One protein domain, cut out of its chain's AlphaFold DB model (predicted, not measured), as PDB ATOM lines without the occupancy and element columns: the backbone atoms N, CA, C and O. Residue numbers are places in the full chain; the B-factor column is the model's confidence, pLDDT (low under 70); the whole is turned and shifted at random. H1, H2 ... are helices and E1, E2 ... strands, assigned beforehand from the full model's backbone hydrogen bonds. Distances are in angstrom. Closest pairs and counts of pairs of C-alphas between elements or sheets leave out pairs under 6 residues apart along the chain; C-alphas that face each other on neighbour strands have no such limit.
ATOM      1  N   SER A   6     300.426 -98.646  32.254       87.50
ATOM      2  CA  SER A   6     300.188 -97.755  33.397       87.50
ATOM      3  C   SER A   6     301.430 -97.466  34.252       87.50
ATOM      4  O   SER A   6     301.535 -96.381  34.818       87.50
ATOM      5  N   GLN A   7     302.373 -98.407  34.371       89.38
ATOM      6  CA  GLN A   7     303.643 -98.168  35.066       89.38
ATOM      7  C   GLN A   7     304.560 -97.281  34.223       89.38
ATOM      8  O   GLN A   7     305.143 -96.348  34.764       89.38
ATOM      9  N   ASN A   8     304.611 -97.511  32.907       90.62
ATOM     10  CA  ASN A   8     305.363 -96.668  31.975       90.62
ATOM     11  C   ASN A   8     304.881 -95.205  32.037       90.62
ATOM     12  O   ASN A   8     305.695 -94.304  32.197       90.62
ATOM     13  N   MET A   9     303.562 -94.972  32.029       91.44
ATOM     14  CA  MET A   9     302.979 -93.627  32.172       91.44
ATOM     15  C   MET A   9     303.395 -92.936  33.477       91.44
ATOM     16  O   MET A   9     303.730 -91.758  33.472       91.44
ATOM     17  N   LYS A  10     303.424 -93.665  34.603       92.31
ATOM     18  CA  LYS A  10     303.894 -93.112  35.885       92.31
ATOM     19  C   LYS A  10     305.371 -92.730  35.850       92.31
ATOM     20  O   LYS A  10     305.735 -91.739  36.465       92.31
ATOM     21  N   THR A  11     306.204 -93.517  35.169       93.94
ATOM     22  CA  THR A  11     307.626 -93.200  35.003       93.94
ATOM     23  C   THR A  11     307.815 -91.926  34.191       93.94
ATOM     24  O   THR A  11     308.589 -91.078  34.611       93.94
ATOM     25  N   ILE A  12     307.079 -91.767  33.089       94.50
ATOM     26  CA  ILE A  12     307.141 -90.561  32.251       94.50
ATOM     27  C   ILE A  12     306.698 -89.324  33.043       94.50
ATOM     28  O   ILE A  12     307.411 -88.331  33.078       94.50
ATOM     29  N   ASN A  13     305.566 -89.405  33.750       94.38
ATOM     30  CA  ASN A  13     305.025 -88.281  34.526       94.38
ATOM     31  C   ASN A  13     305.895 -87.886  35.739       94.38
ATOM     32  O   ASN A  13     305.583 -86.916  36.420       94.38
ATOM     33  N   ALA A  14     306.920 -88.673  36.077       95.88
ATOM     34  CA  ALA A  14     307.862 -88.358  37.147       95.88
ATOM     35  C   ALA A  14     309.114 -87.624  36.634       95.88
ATOM     36  O   ALA A  14     309.973 -87.266  37.441       95.88
ATOM     37  N   ILE A  15     309.247 -87.443  35.317       95.62
ATOM     38  CA  ILE A  15     310.368 -86.729  34.710       95.62
ATOM     39  C   ILE A  15     310.117 -85.232  34.859       95.62
ATOM     40  O   ILE A  15     309.109 -84.711  34.392       95.62
ATOM     41  N   THR A  16     311.055 -84.547  35.504       94.25
ATOM     42  CA  THR A  16     311.031 -83.090  35.611       94.25
ATOM     43  C   THR A  16     311.459 -82.471  34.291       94.25
ATOM     44  O   THR A  16     312.497 -82.838  33.747       94.25
ATOM     45  N   ILE A  17     310.689 -81.498  33.817       95.75
ATOM     46  CA  ILE A  17     311.040 -80.681  32.658       95.75
ATOM     47  C   ILE A  17     311.714 -79.414  33.197       95.75
ATOM     48  O   ILE A  17     311.112 -78.752  34.048       95.75
ATOM     49  N   PRO A  18     312.956 -79.097  32.802       94.12
ATOM     50  CA  PRO A  18     313.624 -77.872  33.216       94.12
ATOM     51  C   PRO A  18     313.070 -76.651  32.467       94.12
ATOM     52  O   PRO A  18     312.292 -76.759  31.518       94.12
ATOM     53  N   GLU A  19     313.464 -75.469  32.927       91.94
ATOM     54  CA  GLU A  19     313.322 -74.235  32.157       91.94
ATOM     55  C   GLU A  19     314.465 -74.151  31.137       91.94
ATOM     56  O   GLU A  19     315.601 -74.507  31.456       91.94
ATOM     57  N   VAL A  20     314.155 -73.704  29.921       91.62
ATOM     58  CA  VAL A  20     315.111 -73.594  28.814       91.62
ATOM     59  C   VAL A  20     315.146 -72.140  28.362       91.62
ATOM     60  O   VAL A  20     314.095 -71.548  28.123       91.62
ATOM     61  N   ASP A  21     316.346 -71.575  28.255       91.38
ATOM     62  CA  ASP A  21     316.555 -70.234  27.713       91.38
ATOM     63  C   ASP A  21     316.994 -70.337  26.250       91.38
ATOM     64  O   ASP A  21     318.068 -70.856  25.947       91.38
ATOM     65  N   ILE A  22     316.142 -69.843  25.354       89.94
ATOM     66  CA  ILE A  22     316.373 -69.822  23.903       89.94
ATOM     67  C   ILE A  22     316.557 -68.399  23.358       89.94
ATOM     68  O   ILE A  22     316.618 -68.196  22.150       89.94
ATOM     69  N   THR A  23     316.653 -67.390  24.229       91.12
ATOM     70  CA  THR A  23     316.618 -65.972  23.823       91.12
ATOM     71  C   THR A  23     317.789 -65.548  22.933       91.12
ATOM     72  O   THR A  23     317.696 -64.542  22.232       91.12
ATOM     73  N   SER A  24     318.893 -66.299  22.948       91.12
ATOM     74  CA  SER A  24     320.079 -66.049  22.124       91.12
ATOM     75  C   SER A  24     320.179 -66.934  20.880       91.12
ATOM     76  O   SER A  24     321.224 -66.918  20.231       91.12
ATOM     77  N   TRP A  25     319.165 -67.748  20.590       93.38
ATOM     78  CA  TRP A  25     319.198 -68.671  19.460       93.38
ATOM     79  C   TRP A  25     318.967 -67.941  18.137       93.38
ATOM     80  O   TRP A  25     318.158 -67.013  18.056       93.38
ATOM     81  N   GLU A  26     319.685 -68.376  17.103       93.19
ATOM     82  CA  GLU A  26     319.458 -67.926  15.731       93.19
ATOM     83  C   GLU A  26     318.194 -68.574  15.143       93.19
ATOM     84  O   GLU A  26     317.672 -69.562  15.667       93.19
ATOM     85  N   ASP A  27     317.706 -68.019  14.033       96.25
ATOM     86  CA  ASP A  27     316.579 -68.582  13.295       96.25
ATOM     87  C   ASP A  27     316.914 -69.997  12.809       96.25
ATOM     88  O   ASP A  27     317.765 -70.190  11.936       96.25
ATOM     89  N   THR A  28     316.226 -70.995  13.358       95.81
ATOM     90  CA  THR A  28     316.494 -72.405  13.074       95.81
ATOM     91  C   THR A  28     315.226 -73.247  13.157       95.81
ATOM     92  O   THR A  28     314.206 -72.843  13.718       95.81
ATOM     93  N   VAL A  29     315.293 -74.438  12.569       96.88
ATOM     94  CA  VAL A  29     314.264 -75.470  12.684       96.88
ATOM     95  C   VAL A  29     314.946 -76.723  13.202       96.88
ATOM     96  O   VAL A  29     315.796 -77.297  12.518       96.88
ATOM     97  N   VAL A  30     314.561 -77.143  14.400       96.62
ATOM     98  CA  VAL A  30     315.131 -78.302  15.092       96.62
ATOM     99  C   VAL A  30     314.064 -79.366  15.293       96.62
ATOM    100  O   VAL A  30     312.882 -79.066  15.459       96.62
ATOM    101  N   GLN A  31     314.467 -80.631  15.248       97.44
ATOM    102  CA  GLN A  31     313.568 -81.758  15.465       97.44
ATOM    103  C   GLN A  31     313.914 -82.414  16.794       97.44
ATOM    104  O   GLN A  31     315.082 -82.631  17.082       97.44
ATOM    105  N   GLY A  32     312.900 -82.783  17.571       97.44
ATOM    106  CA  GLY A  32     313.093 -83.554  18.791       97.44
ATOM    107  C   GLY A  32     312.094 -84.686  18.903       97.44
ATOM    108  O   GLY A  32     310.965 -84.621  18.406       97.44
ATOM    109  N   GLU A  33     312.524 -85.752  19.563       97.19
ATOM    110  CA  GLU A  33     311.694 -86.918  19.806       97.19
ATOM    111  C   GLU A  33     311.840 -87.436  21.226       97.19
ATOM    112  O   GLU A  33     312.905 -87.384  21.838       97.19
ATOM    113  N   TYR A  34     310.747 -87.981  21.745       97.19
ATOM    114  CA  TYR A  34     310.759 -88.726  22.989       97.19
ATOM    115  C   TYR A  34     309.883 -89.960  22.837       97.19
ATOM    116  O   TYR A  34     308.682 -89.842  22.604       97.19
ATOM    117  N   TYR A  35     310.468 -91.142  23.029       95.44
ATOM    118  CA  TYR A  35     309.751 -92.414  23.021       95.44
ATOM    119  C   TYR A  35     310.057 -93.216  24.276       95.44
ATOM    120  O   TYR A  35     311.199 -93.348  24.712       95.44
ATOM    121  N   TYR A  36     309.015 -93.821  24.835       93.62
ATOM    122  CA  TYR A  36     309.138 -94.720  25.967       93.62
ATOM    123  C   TYR A  36     308.598 -96.103  25.607       93.62
ATOM    124  O   TYR A  36     307.385 -96.335  25.552       93.62
ATOM    125  N   LYS A  37     309.532 -97.042  25.398       89.25
ATOM    126  CA  LYS A  37     309.267 -98.454  25.063       89.25
ATOM    127  C   LYS A  37     308.315 -98.637  23.873       89.25
ATOM    128  O   LYS A  37     307.484 -99.540  23.912       89.25
ATOM    129  N   ASP A  38     308.392 -97.754  22.880       85.69
ATOM    130  CA  ASP A  38     307.598 -97.795  21.640       85.69
ATOM    131  C   ASP A  38     306.069 -97.827  21.852       85.69
ATOM    132  O   ASP A  38     305.308 -98.243  20.982       85.69
ATOM    133  N   GLN A  39     305.598 -97.423  23.037       86.69
ATOM    134  CA  GLN A  39     304.177 -97.444  23.411       86.69
ATOM    135  C   GLN A  39     303.583 -96.054  23.585       86.69
ATOM    136  O   GLN A  39     302.367 -95.884  23.494       86.69
ATOM    137  N   ILE A  40     304.434 -95.089  23.921       93.00
ATOM    138  CA  ILE A  40     304.077 -93.698  24.142       93.00
ATOM    139  C   ILE A  40     305.244 -92.879  23.610       93.00
ATOM    140  O   ILE A  40     306.391 -93.173  23.954       93.00
ATOM    141  N   GLY A  41     304.962 -91.885  22.785       96.12
ATOM    142  CA  GLY A  41     306.007 -91.046  22.232       96.12
ATOM    143  C   GLY A  41     305.480 -89.930  21.352       96.12
ATOM    144  O   GLY A  41     304.297 -89.901  21.017       96.12
ATOM    145  N   ALA A  42     306.355 -88.999  21.013       97.50
ATOM    146  CA  ALA A  42     306.080 -87.947  20.053       97.50
ATOM    147  C   ALA A  42     307.369 -87.539  19.348       97.50
ATOM    148  O   ALA A  42     308.438 -87.539  19.960       97.50
ATOM    149  N   THR A  43     307.217 -87.126  18.097       97.81
ATOM    150  CA  THR A  43     308.242 -86.427  17.326       97.81
ATOM    151  C   THR A  43     307.669 -85.089  16.898       97.81
ATOM    152  O   THR A  43     306.563 -85.023  16.343       97.81
ATOM    153  N   VAL A  44     308.425 -84.029  17.158       98.06
ATOM    154  CA  VAL A  44     308.048 -82.649  16.865       98.06
ATOM    155  C   VAL A  44     309.157 -81.937  16.106       98.06
ATOM    156  O   VAL A  44     310.336 -82.240  16.261       98.06
ATOM    157  N   GLU A  45     308.754 -80.974  15.297       98.06
ATOM    158  CA  GLU A  45     309.608 -80.000  14.631       98.06
ATOM    159  C   GLU A  45     309.316 -78.639  15.267       98.06
ATOM    160  O   GLU A  45     308.156 -78.229  15.327       98.06
ATOM    161  N   VAL A  46     310.340 -77.974  15.796       98.06
ATOM    162  CA  VAL A  46     310.247 -76.699  16.511       98.06
ATOM    163  C   VAL A  46     310.923 -75.634  15.660       98.06
ATOM    164  O   VAL A  46     312.095 -75.762  15.312       98.06
ATOM    165  N   THR A  47     310.180 -74.586  15.321       97.94
ATOM    166  CA  THR A  47     310.710 -73.425  14.605       97.94
ATOM    167  C   THR A  47     311.022 -72.324  15.602       97.94
ATOM    168  O   THR A  47     310.154 -71.921  16.382       97.94
ATOM    169  N   ILE A  48     312.256 -71.834  15.553       97.06
ATOM    170  CA  ILE A  48     312.744 -70.731  16.371       97.06
ATOM    171  C   ILE A  48     313.035 -69.552  15.449       97.06
ATOM    172  O   ILE A  48     313.621 -69.707  14.378       97.06
ATOM    173  N   THR A  49     312.580 -68.368  15.842       96.50
ATOM    174  CA  THR A  49     312.835 -67.114  15.127       96.50
ATOM    175  C   THR A  49     313.072 -66.009  16.143       96.50
ATOM    176  O   THR A  49     312.285 -65.870  17.083       96.50
ATOM    177  N   ASP A  50     314.152 -65.248  15.978       94.69
ATOM    178  CA  ASP A  50     314.554 -64.157  16.874       94.69
ATOM    179  C   ASP A  50     314.539 -64.565  18.369       94.69
ATOM    180  O   ASP A  50     314.041 -63.837  19.230       94.69
ATOM    181  N   GLY A  51     315.040 -65.768  18.682       93.81
ATOM    182  CA  GLY A  51     315.083 -66.301  20.048       93.81
ATOM    183  C   GLY A  51     313.715 -66.644  20.657       93.81
ATOM    184  O   GLY A  51     313.569 -66.646  21.880       93.81
ATOM    185  N   THR A  52     312.700 -66.905  19.826       95.44
ATOM    186  CA  THR A  52     311.347 -67.298  20.254       95.44
ATOM    187  C   THR A  52     310.832 -68.506  19.482       95.44
ATOM    188  O   THR A  52     311.125 -68.664  18.300       95.44
ATOM    189  N   ILE A  53     310.029 -69.351  20.130       97.19
ATOM    190  CA  ILE A  53     309.323 -70.453  19.474       97.19
ATOM    191  C   ILE A  53     308.151 -69.875  18.683       97.19
ATOM    192  O   ILE A  53     307.224 -69.319  19.276       97.19
ATOM    193  N   THR A  54     308.169 -70.027  17.363       97.69
ATOM    194  CA  THR A  54     307.131 -69.484  16.472       97.69
ATOM    195  C   THR A  54     306.189 -70.544  15.918       97.69
ATOM    196  O   THR A  54     305.045 -70.221  15.601       97.69
ATOM    197  N   ASP A  55     306.631 -71.800  15.839       98.00
ATOM    198  CA  ASP A  55     305.806 -72.928  15.409       98.00
ATOM    199  C   ASP A  55     306.290 -74.230  16.051       98.00
ATOM    200  O   ASP A  55     307.489 -74.423  16.268       98.00
ATOM    201  N   ILE A  56     305.356 -75.136  16.336       97.94
ATOM    202  CA  ILE A  56     305.667 -76.513  16.718       97.94
ATOM    203  C   ILE A  56     304.744 -77.439  15.938       97.94
ATOM    204  O   ILE A  56     303.521 -77.405  16.095       97.94
ATOM    205  N   ARG A  57     305.335 -78.318  15.132       97.12
ATOM    206  CA  ARG A  57     304.604 -79.210  14.237       97.12
ATOM    207  C   ARG A  57     304.816 -80.666  14.615       97.12
ATOM    208  O   ARG A  57     305.941 -81.120  14.801       97.12
ATOM    209  N   PHE A  58     303.730 -81.430  14.683       95.56
ATOM    210  CA  PHE A  58     303.807 -82.868  14.935       95.56
ATOM    211  C   PHE A  58     304.209 -83.634  13.677       95.56
ATOM    212  O   PHE A  58     303.562 -83.520  12.634       95.56
ATOM    213  N   ILE A  59     305.228 -84.478  13.817       96.25
ATOM    214  CA  ILE A  59     305.564 -85.521  12.845       96.25
ATOM    215  C   ILE A  59     304.862 -86.822  13.249       96.25
ATOM    216  O   ILE A  59     304.220 -87.466  12.420       96.25
ATOM    217  N   GLU A  60     304.908 -87.169  14.539       95.06
ATOM    218  CA  GLU A  60     304.213 -88.327  15.106       95.06
ATOM    219  C   GLU A  60     303.764 -88.057  16.550       95.06
ATOM    220  O   GLU A  60     304.407 -87.314  17.289       95.06
ATOM    221  N   HIS A  61     302.657 -88.682  16.968       93.06
ATOM    222  CA  HIS A  61     302.229 -88.700  18.365       93.06
ATOM    223  C   HIS A  61     301.495 -90.005  18.716       93.06
ATOM    224  O   HIS A  61     300.399 -90.294  18.224       93.06
ATOM    225  N   LEU A  62     302.093 -90.772  19.626       92.25
ATOM    226  CA  LEU A  62     301.600 -92.022  20.186       92.25
ATOM    227  C   LEU A  62     301.186 -91.810  21.655       92.25
ATOM    228  O   LEU A  62     302.023 -91.655  22.542       92.25
ATOM    229  N   TYR A  63     299.880 -91.814  21.925       84.94
ATOM    230  CA  TYR A  63     299.286 -91.322  23.184       84.94
ATOM    231  C   TYR A  63     298.936 -92.410  24.225       84.94
ATOM    232  O   TYR A  63     298.394 -92.118  25.296       84.94
ATOM    233  N   GLY A  64     299.245 -93.684  23.954       84.38
ATOM    234  CA  GLY A  64     299.000 -94.789  24.889       84.38
ATOM    235  C   GLY A  64     297.527 -94.924  25.319       84.38
ATOM    236  O   GLY A  64     296.645 -95.077  24.482       84.38
ATOM    237  N   LEU A  65     297.264 -94.910  26.637       81.00
ATOM    238  CA  LEU A  65     295.904 -94.996  27.218       81.00
ATOM    239  C   LEU A  65     295.218 -93.631  27.407       81.00
ATOM    240  O   LEU A  65     294.083 -93.595  27.882       81.00
ATOM    241  N   GLY A  66     295.917 -92.526  27.138       81.25
ATOM    242  CA  GLY A  66     295.411 -91.170  27.346       81.25
ATOM    243  C   GLY A  66     294.663 -90.610  26.137       81.25
ATOM    244  O   GLY A  66     294.351 -91.320  25.183       81.25
ATOM    245  N   GLY A  67     294.375 -89.310  26.187       89.06
ATOM    246  CA  GLY A  67     293.938 -88.532  25.027       89.06
ATOM    247  C   GLY A  67     295.094 -87.829  24.311       89.06
ATOM    248  O   GLY A  67     296.235 -87.840  24.769       89.06
ATOM    249  N   LYS A  68     294.778 -87.159  23.201       88.94
ATOM    250  CA  LYS A  68     295.714 -86.252  22.530       88.94
ATOM    251  C   LYS A  68     295.861 -84.959  23.334       88.94
ATOM    252  O   LYS A  68     294.857 -84.363  23.711       88.94
ATOM    253  N   ALA A  69     297.096 -84.513  23.539       93.88
ATOM    254  CA  ALA A  69     297.428 -83.247  24.194       93.88
ATOM    255  C   ALA A  69     298.014 -82.213  23.216       93.88
ATOM    256  O   ALA A  69     298.700 -81.298  23.640       93.88
ATOM    257  N   GLU A  70     297.755 -82.347  21.911       93.50
ATOM    258  CA  GLU A  70     298.323 -81.476  20.862       93.50
ATOM    259  C   GLU A  70     297.968 -79.988  21.068       93.50
ATOM    260  O   GLU A  70     298.729 -79.120  20.669       93.50
ATOM    261  N   VAL A  71     296.865 -79.692  21.770       95.31
ATOM    262  CA  VAL A  71     296.449 -78.320  22.128       95.31
ATOM    263  C   VAL A  71     297.420 -77.598  23.067       95.31
ATOM    264  O   VAL A  71     297.367 -76.381  23.166       95.31
ATOM    265  N   ILE A  72     298.316 -78.324  23.747       96.50
ATOM    266  CA  ILE A  72     299.300 -77.724  24.660       96.50
ATOM    267  C   ILE A  72     300.317 -76.836  23.933       96.50
ATOM    268  O   ILE A  72     300.951 -75.988  24.551       96.50
ATOM    269  N   ILE A  73     300.469 -77.033  22.620       97.06
ATOM    270  CA  ILE A  73     301.372 -76.255  21.773       97.06
ATOM    271  C   ILE A  73     301.000 -74.773  21.778       97.06
ATOM    272  O   ILE A  73     301.892 -73.933  21.885       97.06
ATOM    273  N   ASP A  74     299.705 -74.453  21.737       96.75
ATOM    274  CA  ASP A  74     299.231 -73.068  21.730       96.75
ATOM    275  C   ASP A  74     299.676 -72.334  23.004       96.75
ATOM    276  O   ASP A  74     300.154 -71.201  22.942       96.75
ATOM    277  N   ASP A  75     299.592 -73.008  24.156       97.69
ATOM    278  CA  ASP A  75     300.027 -72.459  25.439       97.69
ATOM    279  C   ASP A  75     301.553 -72.316  25.510       97.69
ATOM    280  O   ASP A  75     302.043 -71.302  26.008       97.69
ATOM    281  N   ILE A  76     302.312 -73.290  24.990       97.62
ATOM    282  CA  ILE A  76     303.783 -73.241  24.957       97.62
ATOM    283  C   ILE A  76     304.262 -72.067  24.102       97.62
ATOM    284  O   ILE A  76     305.127 -71.311  24.537       97.62
ATOM    285  N   ILE A  77     303.682 -71.875  22.915       97.44
ATOM    286  CA  ILE A  77     304.025 -70.759  22.025       97.44
ATOM    287  C   ILE A  77     303.585 -69.429  22.651       97.44
ATOM    288  O   ILE A  77     304.339 -68.458  22.636       97.44
ATOM    289  N   ALA A  78     302.396 -69.356  23.252       97.25
ATOM    290  CA  ALA A  78     301.920 -68.119  23.869       97.25
ATOM    291  C   ALA A  78     302.757 -67.695  25.088       97.25
ATOM    292  O   ALA A  78     302.963 -66.501  25.308       97.25
ATOM    293  N   GLN A  79     303.219 -68.660  25.885       97.06
ATOM    294  CA  GLN A  79     303.940 -68.405  27.135       97.06
ATOM    295  C   GLN A  79     305.463 -68.512  26.995       97.06
ATOM    296  O   GLN A  79     306.171 -68.141  27.927       97.06
ATOM    297  N   GLN A  80     305.962 -69.000  25.854       96.81
ATOM    298  CA  GLN A  80     307.385 -69.233  25.581       96.81
ATOM    299  C   GLN A  80     308.058 -70.093  26.665       96.81
ATOM    300  O   GLN A  80     309.182 -69.839  27.085       96.81
ATOM    301  N   THR A  81     307.345 -71.108  27.161       96.25
ATOM    302  CA  THR A  81     307.843 -72.002  28.211       96.25
ATOM    303  C   THR A  81     307.233 -73.392  28.103       96.25
ATOM    304  O   THR A  81     306.079 -73.556  27.712       96.25
ATOM    305  N   LEU A  82     307.993 -74.408  28.514       96.88
ATOM    306  CA  LEU A  82     307.497 -75.781  28.652       96.88
ATOM    307  C   LEU A  82     306.756 -76.010  29.984       96.88
ATOM    308  O   LEU A  82     306.112 -77.044  30.158       96.88
ATOM    309  N   GLN A  83     306.803 -75.043  30.908       95.94
ATOM    310  CA  GLN A  83     306.192 -75.101  32.246       95.94
ATOM    311  C   GLN A  83     304.688 -74.767  32.251       95.94
ATOM    312  O   GLN A  83     304.165 -74.233  33.227       95.94
ATOM    313  N   VAL A  84     303.982 -75.062  31.161       96.19
ATOM    314  CA  VAL A  84     302.524 -74.894  31.071       96.19
ATOM    315  C   VAL A  84     301.791 -76.046  31.760       96.19
ATOM    316  O   VAL A  84     302.362 -77.118  31.967       96.19
ATOM    317  N   ASP A  85     300.516 -75.870  32.096       96.06
ATOM    318  CA  ASP A  85     299.720 -76.939  32.703       96.06
ATOM    319  C   ASP A  85     299.483 -78.108  31.733       96.06
ATOM    320  O   ASP A  85     299.387 -77.948  30.517       96.06
ATOM    321  N   ASP A  86     299.383 -79.319  32.278       96.25
ATOM    322  CA  ASP A  86     299.041 -80.500  31.488       96.25
ATOM    323  C   ASP A  86     297.549 -80.534  31.126       96.25
ATOM    324  O   ASP A  86     296.671 -80.204  31.927       96.25
ATOM    325  N   VAL A  87     297.245 -81.071  29.945       95.31
ATOM    326  CA  VAL A  87     295.867 -81.256  29.483       95.31
ATOM    327  C   VAL A  87     295.173 -82.339  30.315       95.31
ATOM    328  O   VAL A  87     295.625 -83.488  30.398       95.31
ATOM    329  N   ALA A  88     294.028 -81.997  30.912       92.75
ATOM    330  CA  ALA A  88     293.234 -82.923  31.715       92.75
ATOM    331  C   ALA A  88     292.840 -84.179  30.911       92.75
ATOM    332  O   ALA A  88     292.289 -84.096  29.816       92.75
ATOM    333  N   GLY A  89     293.125 -85.366  31.458       91.12
ATOM    334  CA  GLY A  89     292.892 -86.647  30.772       91.12
ATOM    335  C   GLY A  89     293.953 -87.023  29.725       91.12
ATOM    336  O   GLY A  89     293.904 -88.122  29.173       91.12
ATOM    337  N   ALA A  90     294.944 -86.160  29.491       95.19
ATOM    338  CA  ALA A  90     296.052 -86.375  28.564       95.19
ATOM    339  C   ALA A  90     297.407 -85.965  29.181       95.19
ATOM    340  O   ALA A  90     298.319 -85.533  28.479       95.19
ATOM    341  N   THR A  91     297.559 -86.133  30.500       95.25
ATOM    342  CA  THR A  91     298.762 -85.768  31.276       95.25
ATOM    343  C   THR A  91     300.039 -86.387  30.714       95.25
ATOM    344  O   THR A  91     301.010 -85.684  30.463       95.25
ATOM    345  N   THR A  92     300.040 -87.697  30.445       96.00
ATOM    346  CA  THR A  92     301.242 -88.355  29.910       96.00
ATOM    347  C   THR A  92     301.572 -87.891  28.497       96.00
ATOM    348  O   THR A  92     302.741 -87.685  28.199       96.00
ATOM    349  N   SER A  93     300.568 -87.661  27.647       96.25
ATOM    350  CA  SER A  93     300.801 -87.046  26.337       96.25
ATOM    351  C   SER A  93     301.353 -85.629  26.467       96.25
ATOM    352  O   SER A  93     302.282 -85.289  25.753       96.25
ATOM    353  N   SER A  94     300.852 -84.830  27.413       97.31
ATOM    354  CA  SER A  94     301.358 -83.474  27.677       97.31
ATOM    355  C   SER A  94     302.845 -83.503  28.048       97.31
ATOM    356  O   SER A  94     303.644 -82.790  27.447       97.31
ATOM    357  N   HIS A  95     303.235 -84.402  28.959       96.81
ATOM    358  CA  HIS A  95     304.636 -84.606  29.331       96.81
ATOM    359  C   HIS A  95     305.497 -85.087  28.161       96.81
ATOM    360  O   HIS A  95     306.576 -84.551  27.947       96.81
ATOM    361  N   VAL A  96     305.040 -86.073  27.385       97.06
ATOM    362  CA  VAL A  96     305.802 -86.587  26.236       97.06
ATOM    363  C   VAL A  96     306.030 -85.515  25.177       97.06
ATOM    364  O   VAL A  96     307.137 -85.416  24.658       97.06
ATOM    365  N   ILE A  97     305.024 -84.690  24.885       97.75
ATOM    366  CA  ILE A  97     305.158 -83.576  23.939       97.75
ATOM    367  C   ILE A  97     306.199 -82.578  24.452       97.75
ATOM    368  O   ILE A  97     307.113 -82.223  23.715       97.75
ATOM    369  N   LYS A  98     306.122 -82.180  25.730       98.06
ATOM    370  CA  LYS A  98     307.109 -81.278  26.340       98.06
ATOM    371  C   LYS A  98     308.522 -81.862  26.334       98.06
ATOM    372  O   LYS A  98     309.461 -81.122  26.089       98.06
ATOM    373  N   LEU A  99     308.680 -83.166  26.576       97.69
ATOM    374  CA  LEU A  99     309.982 -83.841  26.525       97.69
ATOM    375  C   LEU A  99     310.536 -83.924  25.100       97.69
ATOM    376  O   LEU A  99     311.732 -83.751  24.911       97.69
ATOM    377  N   ALA A 100     309.685 -84.149  24.099       98.00
ATOM    378  CA  ALA A 100     310.109 -84.124  22.702       98.00
ATOM    379  C   ALA A 100     310.571 -82.717  22.286       98.00
ATOM    380  O   ALA A 100     311.605 -82.588  21.639       98.00
ATOM    381  N   ILE A 101     309.855 -81.667  22.709       97.88
ATOM    382  CA  ILE A 101     310.274 -80.274  22.485       97.88
ATOM    383  C   ILE A 101     311.575 -79.981  23.236       97.88
ATOM    384  O   ILE A 101     312.492 -79.434  22.643       97.88
ATOM    385  N   LEU A 102     311.681 -80.374  24.509       97.69
ATOM    386  CA  LEU A 102     312.901 -80.210  25.303       97.69
ATOM    387  C   LEU A 102     314.107 -80.819  24.588       97.69
ATOM    388  O   LEU A 102     315.108 -80.138  24.428       97.69
ATOM    389  N   ASN A 103     313.985 -82.056  24.107       97.00
ATOM    390  CA  ASN A 103     315.055 -82.710  23.363       97.00
ATOM    391  C   ASN A 103     315.419 -81.934  22.086       97.00
ATOM    392  O   ASN A 103     316.598 -81.802  21.788       97.00
ATOM    393  N   ALA A 104     314.436 -81.363  21.376       96.00
ATOM    394  CA  ALA A 104     314.704 -80.496  20.221       96.00
ATOM    395  C   ALA A 104     315.535 -79.259  20.609       96.00
ATOM    396  O   ALA A 104     316.388 -78.823  19.845       96.00
ATOM    397  N   LEU A 105     315.277 -78.697  21.794       94.19
ATOM    398  CA  LEU A 105     315.958 -77.511  22.318       94.19
ATOM    399  C   LEU A 105     317.291 -77.824  23.028       94.19
ATOM    400  O   LEU A 105     318.033 -76.905  23.346       94.19
ATOM    401  N   GLU A 106     317.595 -79.087  23.324       89.38
ATOM    402  CA  GLU A 106     318.864 -79.500  23.948       89.38
ATOM    403  C   GLU A 106     319.909 -79.983  22.925       89.38
ATOM    404  O   GLU A 106     321.069 -80.169  23.289       89.38
ATOM    405  N   GLU A 107     319.522 -80.207  21.665       74.50
ATOM    406  CA  GLU A 107     320.425 -80.680  20.601       74.50
ATOM    407  C   GLU A 107     321.294 -79.578  19.952       74.50
ATOM    408  O   GLU A 107     322.114 -79.899  19.088       74.50
ATOM    409  N   GLU A 108     321.174 -78.319  20.395       58.75
ATOM    410  CA  GLU A 108     321.969 -77.159  19.930       58.75
ATOM    411  C   GLU A 108     323.187 -76.851  20.821       58.75
ATOM    412  O   GLU A 108     323.053 -76.820  22.070       58.75
TER     413      GLU A 108
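AT A GLANCE: This is residues 6 to 108 of the 108 residues of the protein "FMN-binding protein" of Firmicutes bacterium zrk13 (UniProt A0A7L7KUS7). Look for a twisted sheet of three strands, E1, E2 and E3, with one long helix, H3, packed slantwise over one of its faces. Of two short helices, H1 sits at one end of the domain by the first turns of H3, and H2 packs on strand E3, while residues 13 to 27 run without a named element from the H1 end to the start of E1 at the other end. The printed part has 103 residues, with three named helices and three named strands in the order H1 E1 E2 E3 H2 H3; the sheet's order is E1 - E2 - E3, all antiparallel, and the class is mixed, helices and strands. The whole is compact, with a radius of gyration of the C-alphas of 12.8 A, and elongated, with spans of 40 by 23 by 21 A.

IN THESE COORDINATES: Begin at C-alpha 6, at (300.188, -97.755, 33.397); from there H1 covers residues 6 to 12. Pass residues 13 to 27 and find C-alpha 28 at (316.494, -72.405, 13.074), where E1 begins; it covers residues 28 to 36 and is 26.8 A long from first to last C-alpha. E2 follows with residues 40 to 49, 29.4 A long. E3, residues 52 to 62, is 26.6 A from first to last C-alpha and bends by 66 degrees at residue 59. Next comes H2, residues 72 to 79, 10.7 A long. H3, residues 91 to 106, is the longest helix at 22.3 A and ends at C-alpha 106, at (318.864, -79.500, 23.948).

HOW THE PARTS SIT: Start with the sheet, a meander, each strand the antiparallel neighbour of the one before; E1 and E3 are its edge strands and E2 is the inner one. E1 and E2 form a hairpin, with 166 degrees between their directions; look at N 32 and O 44, 2.9 A apart, and N 36 and O 40, 2.8 A apart, both within hydrogen-bond range. E2 and E3 form a second hairpin, at 160 degrees, with N 45 and O 57 at 2.9 A and N 62 and O 41 at 2.7 A. H3 is on the sheet at a height of 6.7 A, over E1, E2 and E3, and runs slantwise to the strands, at 44 degrees to E1 on the local plane. Its closest C-alphas to E1 are those of Gly 32 and Ala 104, 3.7 A apart; to E2, those of Ala 42 and Ile 97, 5.9 A apart. H1 and H3 with the sheet E1 E2 E3 make two layers, that is, helices on one face of a sheet. H3 touches H1 with residues 92 to 96 alone, the closest C-alphas being those of Met 9 and Thr 92 at 6.0 A; they run the same way at a shallow tilt of 32 degrees, only just short of steep. H2 is on the sheet too, with the C-alphas of Ile 53 in E3 and Ile 77 closest, at 5.9 A. H2 and H3 are close but not clearly touching: their closest C-alphas, those of Ile 72 and Ser 94, are 6.8 A apart. H1 and H2 are apart. In H1, H2 and H3 every O i to N i+4 pair is within hydrogen-bond range.

THE WHOLE: The two C-alphas farthest apart, those of Ser 6 and Asp 50, are 40.1 A from each other. The printed part has no cut and ends at residue 108, the chain's last. The long links are H1 to E1, with 15 residues, and H2 to H3, with 11. The mean pLDDT of the printed part of this model is 94.0, and residue 108 alone is under 70.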